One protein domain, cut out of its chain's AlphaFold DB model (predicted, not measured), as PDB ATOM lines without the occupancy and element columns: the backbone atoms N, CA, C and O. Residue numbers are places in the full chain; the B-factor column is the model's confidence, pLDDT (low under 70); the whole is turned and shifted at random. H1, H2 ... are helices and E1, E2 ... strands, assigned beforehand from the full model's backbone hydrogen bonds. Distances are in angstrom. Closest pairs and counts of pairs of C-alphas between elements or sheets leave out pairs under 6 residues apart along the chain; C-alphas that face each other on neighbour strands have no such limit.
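What this domain is: This is residues 12 to 111 of the 127 residues of an uncharacterized protein of Ilumatobacter sp (UniProt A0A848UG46). A small three-stranded sheet, E1 E2 E3, has H5 over one face and H2 alongside its edge strand E1; H3 runs near the middle of the domain and folds back from H2 as a helical hairpin. H1 turns off at the other end of H2 as a foot, and residues 40 to 47, of which 47 belongs to H3, stick out where the chain passes from H2 to H3. The printed part has 100 residues with five named helices and three named strands, in the order H1 H2 H3 H4 E1 E2 H5 E3; the class is mixed, helices and strands, and the sheet, in the order E1 E2 E3, is mixed too. The whole is compact, with a radius of gyration of the C-alphas of 13.1 A and spans of 37 by 31 by 22 A.

Where its parts are: Find C-alpha 12 at (84.389, 13.421, 114.177); from there H1, residues 12 to 23, runs 15.9 A. H2, residues 25 to 39, covers 17.2 A, and H3, residues 47 to 62, covers 21.9 A. H4 is short, residues 64 to 67. Look at C-alpha 72, (90.101, 30.346, 90.319), for the start of E1, residues 72 to 78, 17.4 A long. E2 is residues 81 to 86, 15.7 A; H5 is residues 93 to 101, 12.1 A; E3, residues 108 to 111, ends at C-alpha 111, (95.143, 39.897, 91.859).

How they stand to each other: Start with the sheet. E1 and E2 are an antiparallel hairpin at 164 degrees, with N 76 and O 83 at 2.8 A. E2 and E3 are parallel at 28 degrees, with N 82 and O 108 at 2.8 A. E2, H5 and E3 form a strand-helix-strand unit, two parallel neighbour strands with a helix between, its crossover right-handed. H5 lies over E2 at a height over the sheet of 8.5 A. H2 is on the opposite face, its closest C-alphas to E1 those of Trp 31 and Glu 74, 5.3 A. H3 is the hub: its residues 56 to 60 touch H5, closest C-alphas Ala 59 and Ala 99, 5.9 A, at a steep tilt of 40 degrees, opposite ways. Its residues 50 to 57 only just touch H2, with 3 pairs of C-alphas within 8 A, closest Leu 35 and Ile 53, 7.4 A. H3 and H4 touch only at the corner, and only just, with 3 such pairs, closest Thr 61 and Ala 67, 4.6 A. H1 is close to but not clearly touching H2, about perpendicular at 80 degrees, closest C-alphas Ala 21 and Ile 28, 7.2 A. Every O i to N i+4 pair is within hydrogen-bond range in H1, H3 and H5, and 10 of 11 in H2; H4 is too short for such a pair.

The domain as a whole: The C-alphas farthest apart, of Phe 12 and Gly 89, are 39.5 A apart. The printed part has no cut and no long link. Residues 40 to 47 stand free. Mean pLDDT of the printed part is 73.3; residues 12 to 47 are under 70.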
ATOM      1  N   PHE A  12      85.322  13.290 115.297       52.16
ATOM      2  CA  PHE A  12      84.389  13.421 114.177       52.16
ATOM      3  C   PHE A  12      84.692  14.632 113.289       52.16
ATOM      4  O   PHE A  12      84.631  14.521 112.067       52.16
ATOM      5  N   THR A  13      85.103  15.764 113.868       48.84
ATOM      6  CA  THR A  13      85.486  16.960 113.104       48.84
ATOM      7  C   THR A  13      86.775  16.726 112.321       48.84
ATOM      8  O   THR A  13      86.899  17.184 111.190       48.84
ATOM      9  N   ARG A  14      87.728  15.966 112.883       55.31
ATOM     10  CA  ARG A  14      88.955  15.557 112.176       55.31
ATOM     11  C   ARG A  14      88.645  14.656 110.988       55.31
ATOM     12  O   ARG A  14      89.190  14.880 109.912       55.31
ATOM     13  N   THR A  15      87.761  13.678 111.162       57.41
ATOM     14  CA  THR A  15      87.350  12.785 110.073       57.41
ATOM     15  C   THR A  15      86.556  13.538 109.011       57.41
ATOM     16  O   THR A  15      86.792  13.319 107.831       57.41
ATOM     17  N   ALA A  16      85.686  14.473 109.403       56.62
ATOM     18  CA  ALA A  16      84.961  15.331 108.470       56.62
ATOM     19  C   ALA A  16      85.912  16.244 107.685       56.62
ATOM     20  O   ALA A  16      85.805  16.313 106.468       56.62
ATOM     21  N   LEU A  17      86.895  16.870 108.345       57.97
ATOM     22  CA  LEU A  17      87.931  17.676 107.691       57.97
ATOM     23  C   LEU A  17      88.789  16.844 106.734       57.97
ATOM     24  O   LEU A  17      89.065  17.288 105.625       57.97
ATOM     25  N   LEU A  18      89.185  15.632 107.131       62.81
ATOM     26  CA  LEU A  18      89.945  14.717 106.275       62.81
ATOM     27  C   LEU A  18      89.112  14.215 105.093       62.81
ATOM     28  O   LEU A  18      89.604  14.212 103.970       62.81
ATOM     29  N   ALA A  19      87.854  13.832 105.312       60.53
ATOM     30  CA  ALA A  19      86.939  13.392 104.262       60.53
ATOM     31  C   ALA A  19      86.606  14.534 103.296       60.53
ATOM     32  O   ALA A  19      86.551  14.331 102.087       60.53
ATOM     33  N   PHE A  20      86.453  15.749 103.811       60.72
ATOM     34  CA  PHE A  20      86.230  16.951 103.026       60.72
ATOM     35  C   PHE A  20      87.471  17.337 102.216       60.72
ATOM     36  O   PHE A  20      87.359  17.575 101.014       60.72
ATOM     37  N   ALA A  21      88.656  17.291 102.831       64.06
ATOM     38  CA  ALA A  21      89.925  17.463 102.135       64.06
ATOM     39  C   ALA A  21      90.141  16.375 101.071       64.06
ATOM     40  O   ALA A  21      90.681  16.641 100.001       64.06
ATOM     41  N   TRP A  22      89.682  15.150 101.327       63.88
ATOM     42  CA  TRP A  22      89.764  14.041 100.381       63.88
ATOM     43  C   TRP A  22      88.762  14.155  99.225       63.88
ATOM     44  O   TRP A  22      89.098  13.839  98.077       63.88
ATOM     45  N   SER A  23      87.546  14.622  99.512       62.56
ATOM     46  CA  SER A  23      86.493  14.896  98.529       62.56
ATOM     47  C   SER A  23      86.922  16.026  97.595       62.56
ATOM     48  O   SER A  23      86.891  15.890  96.372       62.56
ATOM     49  N   HIS A  24      87.491  17.087  98.171       60.97
ATOM     50  CA  HIS A  24      88.026  18.229  97.440       60.97
ATOM     51  C   HIS A  24      89.495  18.058  97.049       60.97
ATOM     52  O   HIS A  24      90.113  19.018  96.601       60.97
ATOM     53  N   ARG A  25      90.078  16.850  97.143       63.16
ATOM     54  CA  ARG A  25      91.527  16.647  96.945       63.16
ATOM     55  C   ARG A  25      92.029  17.138  95.597       63.16
ATOM     56  O   ARG A  25      93.143  17.621  95.511       63.16
ATOM     57  N   ARG A  26      91.226  17.014  94.534       64.12
ATOM     58  CA  ARG A  26      91.612  17.468  93.186       64.12
ATOM     59  C   ARG A  26      91.663  18.990  93.112       64.12
ATOM     60  O   ARG A  26      92.557  19.540  92.479       64.12
ATOM     61  N   THR A  27      90.730  19.646  93.783       63.50
ATOM     62  CA  THR A  27      90.642  21.098  93.878       63.50
ATOM     63  C   THR A  27      91.732  21.652  94.798       63.50
ATOM     64  O   THR A  27      92.497  22.530  94.409       63.50
ATOM     65  N   ILE A  28      91.916  21.020  95.958       65.50
ATOM     66  CA  ILE A  28      93.014  21.285  96.887       65.50
ATOM     67  C   ILE A  28      94.361  20.992  96.233       65.50
ATOM     68  O   ILE A  28      95.301  21.707  96.503       65.50
ATOM     69  N   MET A  29      94.514  20.009  95.346       66.19
ATOM     70  CA  MET A  29      95.785  19.809  94.636       66.19
ATOM     71  C   MET A  29      96.061  20.905  93.604       66.19
ATOM     72  O   MET A  29      97.228  21.221  93.388       66.19
ATOM     73  N   ARG A  30      95.031  21.499  92.981       67.31
ATOM     74  CA  ARG A  30      95.220  22.628  92.054       67.31
ATOM     75  C   ARG A  30      95.747  23.860  92.786       67.31
ATOM     76  O   ARG A  30      96.773  24.391  92.388       67.31
ATOM     77  N   TRP A  31      95.108  24.253  93.886       66.06
ATOM     78  CA  TRP A  31      95.482  25.460  94.644       66.06
ATOM     79  C   TRP A  31      96.581  25.203  95.671       66.06
ATOM     80  O   TRP A  31      97.508  25.981  95.874       66.06
ATOM     81  N   GLY A  32      96.490  24.047  96.307       60.31
ATOM     82  CA  GLY A  32      97.410  23.569  97.315       60.31
ATOM     83  C   GLY A  32      98.780  23.258  96.757       60.31
ATOM     84  O   GLY A  32      99.687  23.235  97.559       60.31
ATOM     85  N   ARG A  33      99.008  23.079  95.447       62.69
ATOM     86  CA  ARG A  33     100.385  22.951  94.935       62.69
ATOM     87  C   ARG A  33     101.170  24.247  95.140       62.69
ATOM     88  O   ARG A  33     102.284  24.182  95.646       62.69
ATOM     89  N   SER A  34     100.579  25.398  94.844       62.09
ATOM     90  CA  SER A  34     101.195  26.716  95.047       62.09
ATOM     91  C   SER A  34     101.343  27.065  96.525       62.09
ATOM     92  O   SER A  34     102.419  27.443  96.986       62.09
ATOM     93  N   LEU A  35     100.292  26.809  97.301       62.72
ATOM     94  CA  LEU A  35     100.290  26.957  98.756       62.72
ATOM     95  C   LEU A  35     101.262  25.994  99.463       62.72
ATOM     96  O   LEU A  35     101.912  26.369 100.436       62.72
ATOM     97  N   TYR A  36     101.406  24.765  98.964       57.22
ATOM     98  CA  TYR A  36     102.345  23.755  99.459       57.22
ATOM     99  C   TYR A  36     103.784  24.090  99.086       57.22
ATOM    100  O   TYR A  36     104.674  23.870  99.899       57.22
ATOM    101  N   ILE A  37     104.026  24.636  97.890       59.44
ATOM    102  CA  ILE A  37     105.341  25.157  97.498       59.44
ATOM    103  C   ILE A  37     105.755  26.282  98.455       59.44
ATOM    104  O   ILE A  37     106.892  26.279  98.921       59.44
ATOM    105  N   GLU A  38     104.828  27.167  98.833       57.59
ATOM    106  CA  GLU A  38     105.081  28.211  99.834       57.59
ATOM    107  C   GLU A  38     105.357  27.622 101.231       57.59
ATOM    108  O   GLU A  38     106.250  28.080 101.941       57.59
ATOM    109  N   LEU A  39     104.650  26.551 101.602       58.22
ATOM    110  CA  LEU A  39     104.854  25.785 102.840       58.22
ATOM    111  C   LEU A  39     106.181  25.017 102.882       58.22
ATOM    112  O   LEU A  39     106.718  24.771 103.961       58.22
ATOM    113  N   ARG A  40     106.697  24.622 101.715       55.22
ATOM    114  CA  ARG A  40     107.985  23.940 101.542       55.22
ATOM    115  C   ARG A  40     109.157  24.899 101.360       55.22
ATOM    116  O   ARG A  40     110.287  24.412 101.269       55.22
ATOM    117  N   ARG A  41     108.938  26.221 101.300       59.72
ATOM    118  CA  ARG A  41     110.053  27.177 101.269       59.72
ATOM    119  C   ARG A  41     110.915  26.983 102.527       59.72
ATOM    120  O   ARG A  41     110.362  26.858 103.619       59.72
ATOM    121  N   PRO A  42     112.252  26.938 102.391       42.38
ATOM    122  CA  PRO A  42     113.162  26.718 103.509       42.38
ATOM    123  C   PRO A  42     113.131  27.926 104.454       42.38
ATOM    124  O   PRO A  42     113.819  28.921 104.267       42.38
ATOM    125  N   GLY A  43     112.277  27.832 105.466       56.28
ATOM    126  CA  GLY A  43     112.066  28.812 106.522       56.28
ATOM    127  C   GLY A  43     111.201  28.176 107.606       56.28
ATOM    128  O   GLY A  43     110.473  27.222 107.334       56.28
ATOM    129  N   ARG A  44     111.317  28.637 108.858       55.94
ATOM    130  CA  ARG A  44     110.552  28.088 109.990       55.94
ATOM    131  C   ARG A  44     109.070  28.009 109.616       55.94
ATOM    132  O   ARG A  44     108.449  29.029 109.337       55.94
ATOM    133  N   ILE A  45     108.513  26.799 109.617       59.09
ATOM    134  CA  ILE A  45     107.082  26.580 109.408       59.09
ATOM    135  C   ILE A  45     106.360  27.217 110.596       59.09
ATOM    136  O   ILE A  45     106.299  26.646 111.685       59.09
ATOM    137  N   GLU A  46     105.856  28.435 110.409       68.75
ATOM    138  CA  GLU A  46     105.128  29.124 111.461       68.75
ATOM    139  C   GLU A  46     103.721  28.525 111.606       68.75
ATOM    140  O   GLU A  46     102.946  28.503 110.643       68.75
ATOM    141  N   PRO A  47     103.324  28.081 112.811       68.62
ATOM    142  CA  PRO A  47     102.005  27.491 113.034       68.62
ATOM    143  C   PRO A  47     100.860  28.481 112.770       68.62
ATOM    144  O   PRO A  47      99.745  28.070 112.450       68.62
ATOM    145  N   ARG A  48     101.129  29.791 112.861       72.44
ATOM    146  CA  ARG A  48     100.187  30.848 112.462       72.44
ATOM    147  C   ARG A  48      99.925  30.823 110.957       72.44
ATOM    148  O   ARG A  48      98.766  30.813 110.556       72.44
ATOM    149  N   ARG A  49     100.984  30.701 110.151       71.19
ATOM    150  CA  ARG A  49     100.906  30.633 108.686       71.19
ATOM    151  C   ARG A  49     100.144  29.392 108.226       71.19
ATOM    152  O   ARG A  49      99.254  29.488 107.393       71.19
ATOM    153  N   LEU A  50     100.398  28.242 108.853       72.62
ATOM    154  CA  LEU A  50      99.618  27.017 108.624       72.62
ATOM    155  C   LEU A  50      98.119  27.208 108.890       72.62
ATOM    156  O   LEU A  50      97.286  26.733 108.118       72.62
ATOM    157  N   ARG A  51      97.769  27.901 109.978       77.94
ATOM    158  CA  ARG A  51      96.370  28.171 110.323       77.94
ATOM    159  C   ARG A  51      95.704  29.094 109.303       77.94
ATOM    160  O   ARG A  51      94.585  28.799 108.907       77.94
ATOM    161  N   GLN A  52      96.393  30.140 108.852       77.75
ATOM    162  CA  GLN A  52      95.891  31.039 107.807       77.75
ATOM    163  C   GLN A  52      95.640  30.288 106.501       77.75
ATOM    164  O   GLN A  52      94.560  30.386 105.936       77.75
ATOM    165  N   ILE A  53      96.590  29.451 106.073       75.62
ATOM    166  CA  ILE A  53      96.436  28.602 104.885       75.62
ATOM    167  C   ILE A  53      95.201  27.705 105.008       75.62
ATOM    168  O   ILE A  53      94.400  27.613 104.081       75.62
ATOM    169  N   ALA A  54      95.023  27.063 106.164       75.94
ATOM    170  CA  ALA A  54      93.862  26.220 106.411       75.94
ATOM    171  C   ALA A  54      92.547  27.017 106.395       75.94
ATOM    172  O   ALA A  54      91.554  26.515 105.879       75.94
ATOM    173  N   GLN A  55      92.534  28.244 106.924       82.44
ATOM    174  CA  GLN A  55      91.355  29.116 106.935       82.44
ATOM    175  C   GLN A  55      90.987  29.616 105.539       82.44
ATOM    176  O   GLN A  55      89.822  29.535 105.171       82.44
ATOM    177  N   VAL A  56      91.969  30.044 104.740       81.38
ATOM    178  CA  VAL A  56      91.767  30.425 103.332       81.38
ATOM    179  C   VAL A  56      91.193  29.251 102.543       81.38
ATOM    180  O   VAL A  56      90.181  29.390 101.858       81.38
ATOM    181  N   LEU A  57      91.799  28.067 102.674       77.31
ATOM    182  CA  LEU A  57      91.298  26.868 102.005       77.31
ATOM    183  C   LEU A  57      89.885  26.524 102.467       77.31
ATOM    184  O   LEU A  57      89.048  26.186 101.635       77.31
ATOM    185  N   TRP A  58      89.613  26.620 103.768       78.25
ATOM    186  CA  TRP A  58      88.290  26.375 104.325       78.25
ATOM    187  C   TRP A  58      87.248  27.344 103.765       78.25
ATOM    188  O   TRP A  58      86.208  26.885 103.312       78.25
ATOM    189  N   ALA A  59      87.537  28.647 103.714       82.00
ATOM    190  CA  ALA A  59      86.625  29.652 103.173       82.00
ATOM    191  C   ALA A  59      86.229  29.325 101.724       82.00
ATOM    192  O   ALA A  59      85.047  29.166 101.421       82.00
ATOM    193  N   ILE A  60      87.223  29.075 100.862       77.81
ATOM    194  CA  ILE A  60      87.013  28.762  99.438       77.81
ATOM    195  C   ILE A  60      86.227  27.462  99.254       77.81
ATOM    196  O   ILE A  60      85.393  27.349  98.363       77.81
ATOM    197  N   THR A  61      86.525  26.448 100.062       72.50
ATOM    198  CA  THR A  61      85.914  25.124  99.899       72.50
ATOM    199  C   THR A  61      84.549  25.013 100.573       72.50
ATOM    200  O   THR A  61      83.758  24.158 100.180       72.50
ATOM    201  N   SER A  62      84.259  25.853 101.572       74.50
ATOM    202  CA  SER A  62      82.962  25.891 102.258       74.50
ATOM    203  C   SER A  62      81.834  26.410 101.365       74.50
ATOM    204  O   SER A  62      80.682  26.025 101.551       74.50
ATOM    205  N   GLU A  63      82.165  27.210 100.348       74.88
ATOM    206  CA  GLU A  63      81.241  27.575  99.282       74.88
ATOM    207  C   GLU A  63      81.418  26.639  98.080       74.88
ATOM    208  O   GLU A  63      82.375  26.769  97.318       74.88
ATOM    209  N   ASP A  64      80.462  25.732  97.846       70.69
ATOM    210  CA  ASP A  64      80.452  24.821  96.679       70.69
ATOM    211  C   ASP A  64      80.659  25.569  95.342       70.69
ATOM    212  O   ASP A  64      81.289  25.069  94.405       70.69
ATOM    213  N   ASP A  65      80.145  26.798  95.275       73.69
ATOM    214  CA  ASP A  65      80.221  27.701  94.132       73.69
ATOM    215  C   ASP A  65      81.632  28.206  93.811       73.69
ATOM    216  O   ASP A  65      81.914  28.481  92.637       73.69
ATOM    217  N   LEU A  66      82.482  28.348  94.832       75.56
ATOM    218  CA  LEU A  66      83.895  28.723  94.729       75.56
ATOM    219  C   LEU A  66      84.767  27.466  94.629       75.56
ATOM    220  O   LEU A  66      85.666  27.401  93.793       75.56
ATOM    221  N   ALA A  67      84.425  26.420  95.387       70.25
ATOM    222  CA  ALA A  67      85.080  25.114  95.384       70.25
ATOM    223  C   ALA A  67      85.127  24.468  93.988       70.25
ATOM    224  O   ALA A  67      86.059  23.735  93.653       70.25
ATOM    225  N   ARG A  68      84.108  24.715  93.159       71.69
ATOM    226  CA  ARG A  68      83.999  24.164  91.797       71.69
ATOM    227  C   ARG A  68      84.342  25.172  90.707       71.69
ATOM    228  O   ARG A  68      84.293  24.821  89.526       71.69
ATOM    229  N   ALA A  69      84.697  26.401  91.072       76.12
ATOM    230  CA  ALA A  69      85.034  27.433  90.108       76.12
ATOM    231  C   ALA A  69      86.382  27.123  89.447       76.12
ATOM    232  O   ALA A  69      87.450  27.362  90.004       76.12
ATOM    233  N   GLY A  70      86.339  26.623  88.211       74.25
ATOM    234  CA  GLY A  70      87.533  26.469  87.375       74.25
ATOM    235  C   GLY A  70      88.191  27.804  87.001       74.25
ATOM    236  O   GLY A  70      89.283  27.806  86.439       74.25
ATOM    237  N   GLN A  71      87.524  28.923  87.296       82.56
ATOM    238  CA  GLN A  71      88.002  30.281  87.078       82.56
ATOM    239  C   GLN A  71      89.009  30.746  88.136       82.56
ATOM    240  O   GLN A  71      89.747  31.682  87.852       82.56
ATOM    241  N   LEU A  72      89.069  30.104  89.311       81.38
ATOM    242  CA  LEU A  72      90.101  30.346  90.319       81.38
ATOM    243  C   LEU A  72      91.286  29.410  90.053       81.38
ATOM    244  O   LEU A  72      91.215  28.203  90.304       81.38
ATOM    245  N   ARG A  73      92.363  29.965  89.502       80.12
ATOM    246  CA  ARG A  73      93.532  29.211  89.037       80.12
ATOM    247  C   ARG A  73      94.536  28.989  90.155       80.12
ATOM    248  O   ARG A  73      94.962  27.856  90.371       80.12
ATOM    249  N   GLU A  74      94.859  30.048  90.890       79.88
ATOM    250  CA  GLU A  74      95.892  30.028  91.919       79.88
ATOM    251  C   GLU A  74      95.516  30.913  93.111       79.88
ATOM    252  O   GLU A  74      94.871  31.948  92.963       79.88
ATOM    253  N   VAL A  75      95.945  30.493  94.302       80.38
ATOM    254  CA  VAL A  75      95.860  31.278  95.537       80.38
ATOM    255  C   VAL A  75      97.215  31.208  96.224       80.38
ATOM    256  O   VAL A  75      97.717  30.113  96.494       80.38
ATOM    257  N   ARG A  76      97.814  32.364  96.511       79.62
ATOM    258  CA  ARG A  76      99.105  32.479  97.203       79.62
ATOM    259  C   ARG A  76      98.982  33.396  98.414       79.62
ATOM    260  O   ARG A  76      98.180  34.323  98.419       79.62
ATOM    261  N   ILE A  77      99.783  33.123  99.442       80.50
ATOM    262  CA  ILE A  77      99.849  33.944 100.658       80.50
ATOM    263  C   ILE A  77     101.250  34.540 100.785       80.50
ATOM    264  O   ILE A  77     102.216  33.836 101.102       80.50
ATOM    265  N   GLU A  78     101.342  35.849 100.580       80.75
ATOM    266  CA  GLU A  78     102.572  36.632 100.657       80.75
ATOM    267  C   GLU A  78     102.546  37.513 101.910       80.75
ATOM    268  O   GLU A  78     101.987  38.610 101.932       80.75
ATOM    269  N   GLY A  79     103.121  37.006 103.004       81.12
ATOM    270  CA  GLY A  79     103.013  37.654 104.312       81.12
ATOM    271  C   GLY A  79     101.553  37.720 104.765       81.12
ATOM    272  O   GLY A  79     100.938  36.680 104.988       81.12
ATOM    273  N   ASN A  80     101.010  38.936 104.856       82.62
ATOM    274  CA  ASN A  80      99.607  39.187 105.206       82.62
ATOM    275  C   ASN A  80      98.731  39.512 103.981       82.62
ATOM    276  O   ASN A  80      97.601  39.981 104.130       82.62
ATOM    277  N   ARG A  81      99.261  39.320 102.769       85.81
ATOM    278  CA  ARG A  81      98.552  39.568 101.515       85.81
ATOM    279  C   ARG A  81      98.138  38.257 100.874       85.81
ATOM    280  O   ARG A  81      98.912  37.298 100.847       85.81
ATOM    281  N   LEU A  82      96.932  38.237 100.335       86.75
ATOM    282  CA  LEU A  82      96.425  37.133  99.547       86.75
ATOM    283  C   LEU A  82      96.491  37.503  98.069       86.75
ATOM    284  O   LEU A  82      95.915  38.506  97.670       86.75
ATOM    285  N   VAL A  83      97.177  36.696  97.269       87.00
ATOM    286  CA  VAL A  83      97.275  36.878  95.819       87.00
ATOM    287  C   VAL A  83      96.383  35.847  95.144       87.00
ATOM    288  O   VAL A  83      96.568  34.641  95.341       87.00
ATOM    289  N   LEU A  84      95.424  36.314  94.353       86.94
ATOM    290  CA  LEU A  84      94.450  35.496  93.642       86.94
ATOM    291  C   LEU A  84      94.716  35.552  92.132       86.94
ATOM    292  O   LEU A  84      94.680  36.621  91.528       86.94
ATOM    293  N   ASP A  85      94.933  34.399  91.500       86.50
ATOM    294  CA  ASP A  85      94.868  34.277  90.040       86.50
ATOM    295  C   ASP A  85      93.467  33.804  89.657       86.50
ATOM    296  O   ASP A  85      93.064  32.663  89.926       86.50
ATOM    297  N   THR A  86      92.716  34.708  89.037       87.00
ATOM    298  CA  THR A  86      91.370  34.447  88.540       87.00
ATOM    299  C   THR A  86      91.272  34.766  87.056       87.00
ATOM    300  O   THR A  86      91.985  35.614  86.520       87.00
ATOM    301  N   VAL A  87      90.370  34.074  86.361       85.50
ATOM    302  CA  VAL A  87      90.071  34.382  84.959       85.50
ATOM    303  C   VAL A  87      89.467  35.793  84.861       85.50
ATOM    304  O   VAL A  87      88.508  36.080  85.584       85.50
ATOM    305  N   PRO A  88      89.951  36.650  83.939       79.50
ATOM    306  CA  PRO A  88      89.385  37.976  83.721       79.50
ATOM    307  C   PRO A  88      87.870  37.925  83.483       79.50
ATOM    308  O   PRO A  88      87.379  37.099  82.711       79.50
ATOM    309  N   GLY A  89      87.118  38.803  84.151       80.56
ATOM    310  CA  GLY A  89      85.656  38.863  84.035       80.56
ATOM    311  C   GLY A  89      84.898  37.812  84.855       80.56
ATOM    312  O   GLY A  89      83.694  37.619  84.659       80.56
ATOM    313  N   TRP A  90      85.559  37.118  85.785       85.75
ATOM    314  CA  TRP A  90      84.873  36.185  86.669       85.75
ATOM    315  C   TRP A  90      83.936  36.909  87.646       85.75
ATOM    316  O   TRP A  90      84.356  37.588  88.582       85.75
ATOM    317  N   LYS A  91      82.628  36.706  87.458       83.75
ATOM    318  CA  LYS A  91      81.563  37.385  88.218       83.75
ATOM    319  C   LYS A  91      81.531  37.067  89.718       83.75
ATOM    320  O   LYS A  91      80.897  37.800  90.463       83.75
ATOM    321  N   LYS A  92      82.173  35.980  90.166       84.38
ATOM    322  CA  LYS A  92      82.200  35.589  91.590       84.38
ATOM    323  C   LYS A  92      83.435  36.111  92.336       84.38
ATOM    324  O   LYS A  92      83.604  35.766  93.498       84.38
ATOM    325  N   THR A  93      84.270  36.945  91.707       84.44
ATOM    326  CA  THR A  93      85.481  37.497  92.342       84.44
ATOM    327  C   THR A  93      85.146  38.316  93.590       84.44
ATOM    328  O   THR A  93      85.745  38.078  94.626       84.44
ATOM    329  N   ALA A  94      84.133  39.188  93.538       84.75
ATOM    330  CA  ALA A  94      83.701  39.970  94.702       84.75
ATOM    331  C   ALA A  94      83.264  39.073  95.876       84.75
ATOM    332  O   ALA A  94      83.703  39.264  97.001       84.75
ATOM    333  N   ARG A  95      82.494  38.017  95.592       84.81
ATOM    334  CA  ARG A  95      82.067  37.038  96.602       84.81
ATOM    335  C   ARG A  95      83.234  36.231  97.176       84.81
ATOM    336  O   ARG A  95      83.239  35.911  98.358       84.81
ATOM    337  N   LEU A  96      84.218  35.898  96.342       84.81
ATOM    338  CA  LEU A  96      85.454  35.270  96.796       84.81
ATOM    339  C   LEU A  96      86.210  36.201  97.753       84.81
ATOM    340  O   LEU A  96      86.676  35.733  98.785       84.81
ATOM    341  N   VAL A  97      86.312  37.492  97.422       86.94
ATOM    342  CA  VAL A  97      86.930  38.500  98.292       86.94
ATOM    343  C   VAL A  97      86.176  38.591  99.615       86.94
ATOM    344  O   VAL A  97      86.815  38.456 100.649       86.94
ATOM    345  N   ASP A  98      84.844  38.682  99.599       85.81
ATOM    346  CA  ASP A  98      84.024  38.730 100.820       85.81
ATOM    347  C   ASP A  98      84.257  37.501 101.718       85.81
ATOM    348  O   ASP A  98      84.453  37.625 102.923       85.81
ATOM    349  N   ALA A  99      84.310  36.299 101.131       83.75
ATOM    350  CA  ALA A  99      84.576  35.067 101.877       83.75
ATOM    351  C   ALA A  99      85.992  35.020 102.486       83.75
ATOM    352  O   ALA A  99      86.239  34.284 103.444       83.75
ATOM    353  N   LEU A 100      86.940  35.755 101.903       84.94
ATOM    354  CA  LEU A 100      88.343  35.779 102.309       84.94
ATOM    355  C   LEU A 100      88.688  36.952 103.229       84.94
ATOM    356  O   LEU A 100      89.666  36.848 103.969       84.94
ATOM    357  N   ASP A 101      87.900  38.023 103.209       84.25
ATOM    358  CA  ASP A 101      88.068  39.195 104.072       84.25
ATOM    359  C   ASP A 101      87.868  38.833 105.555       84.25
ATOM    360  O   ASP A 101      88.576  39.309 106.440       84.25
ATOM    361  N   ASP A 102      87.011  37.844 105.822       80.06
ATOM    362  CA  ASP A 102      86.793  37.279 107.157       80.06
ATOM    363  C   ASP A 102      87.986  36.459 107.700       80.06
ATOM    364  O   ASP A 102      87.957  35.991 108.848       80.06
ATOM    365  N   VAL A 103      89.048  36.237 106.912       80.31
ATOM    366  CA  VAL A 103      90.194  35.417 107.329       80.31
ATOM    367  C   VAL A 103      91.163  36.219 108.215       80.31
ATOM    368  O   VAL A 103      91.851  37.129 107.744       80.31
ATOM    369  N   PRO A 104      91.350  35.832 109.495       76.44
ATOM    370  CA  PRO A 104      92.193  36.584 110.418       76.44
ATOM    371  C   PRO A 104      93.659  36.676 109.976       76.44
ATOM    372  O   PRO A 104      94.360  35.674 109.803       76.44
ATOM    373  N   GLY A 105      94.160  37.908 109.896       77.56
ATOM    374  CA  GLY A 105      95.553  38.203 109.562       77.56
ATOM    375  C   GLY A 105      95.833  38.336 108.066       77.56
ATOM    376  O   GLY A 105      96.982  38.592 107.708       77.56
ATOM    377  N   ILE A 106      94.814  38.211 107.213       82.50
ATOM    378  CA  ILE A 106      94.852  38.772 105.863       82.50
ATOM    379  C   ILE A 106      94.470  40.246 105.977       82.50
ATOM    380  O   ILE A 106      93.518  40.597 106.661       82.50
ATOM    381  N   THR A 107      95.286  41.124 105.402       83.19
ATOM    382  CA  THR A 107      95.060  42.584 105.431       83.19
ATOM    383  C   THR A 107      94.785  43.147 104.048       83.19
ATOM    384  O   THR A 107      94.377  44.294 103.923       83.19
ATOM    385  N   GLN A 108      95.081  42.374 103.002       86.06
ATOM    386  CA  GLN A 108      94.934  42.815 101.627       86.06
ATOM    387  C   GLN A 108      94.731  41.610 100.717       86.06
ATOM    388  O   GLN A 108      95.455  40.617 100.831       86.06
ATOM    389  N   ILE A 109      93.785  41.727  99.792       88.56
ATOM    390  CA  ILE A 109      93.533  40.744  98.744       88.56
ATOM    391  C   ILE A 109      93.843  41.426  97.412       88.56
ATOM    392  O   ILE A 109      93.322  42.501  97.119       88.56
ATOM    393  N   VAL A 110      94.745  40.836  96.636       89.81
ATOM    394  CA  VAL A 110      95.217  41.369  95.356       89.81
ATOM    395  C   VAL A 110      95.107  40.318  94.264       89.81
ATOM    396  O   VAL A 110      95.092  39.116  94.538       89.81
ATOM    397  N   ASP A 111      95.039  40.765  93.020       88.94
ATOM    398  CA  ASP A 111      95.143  39.897  91.859       88.94
ATOM    399  C   ASP A 111      96.615  39.532  91.563       88.94
ATOM    400  O   ASP A 111      97.550  39.979  92.234       88.94
TER     401      ASP A 111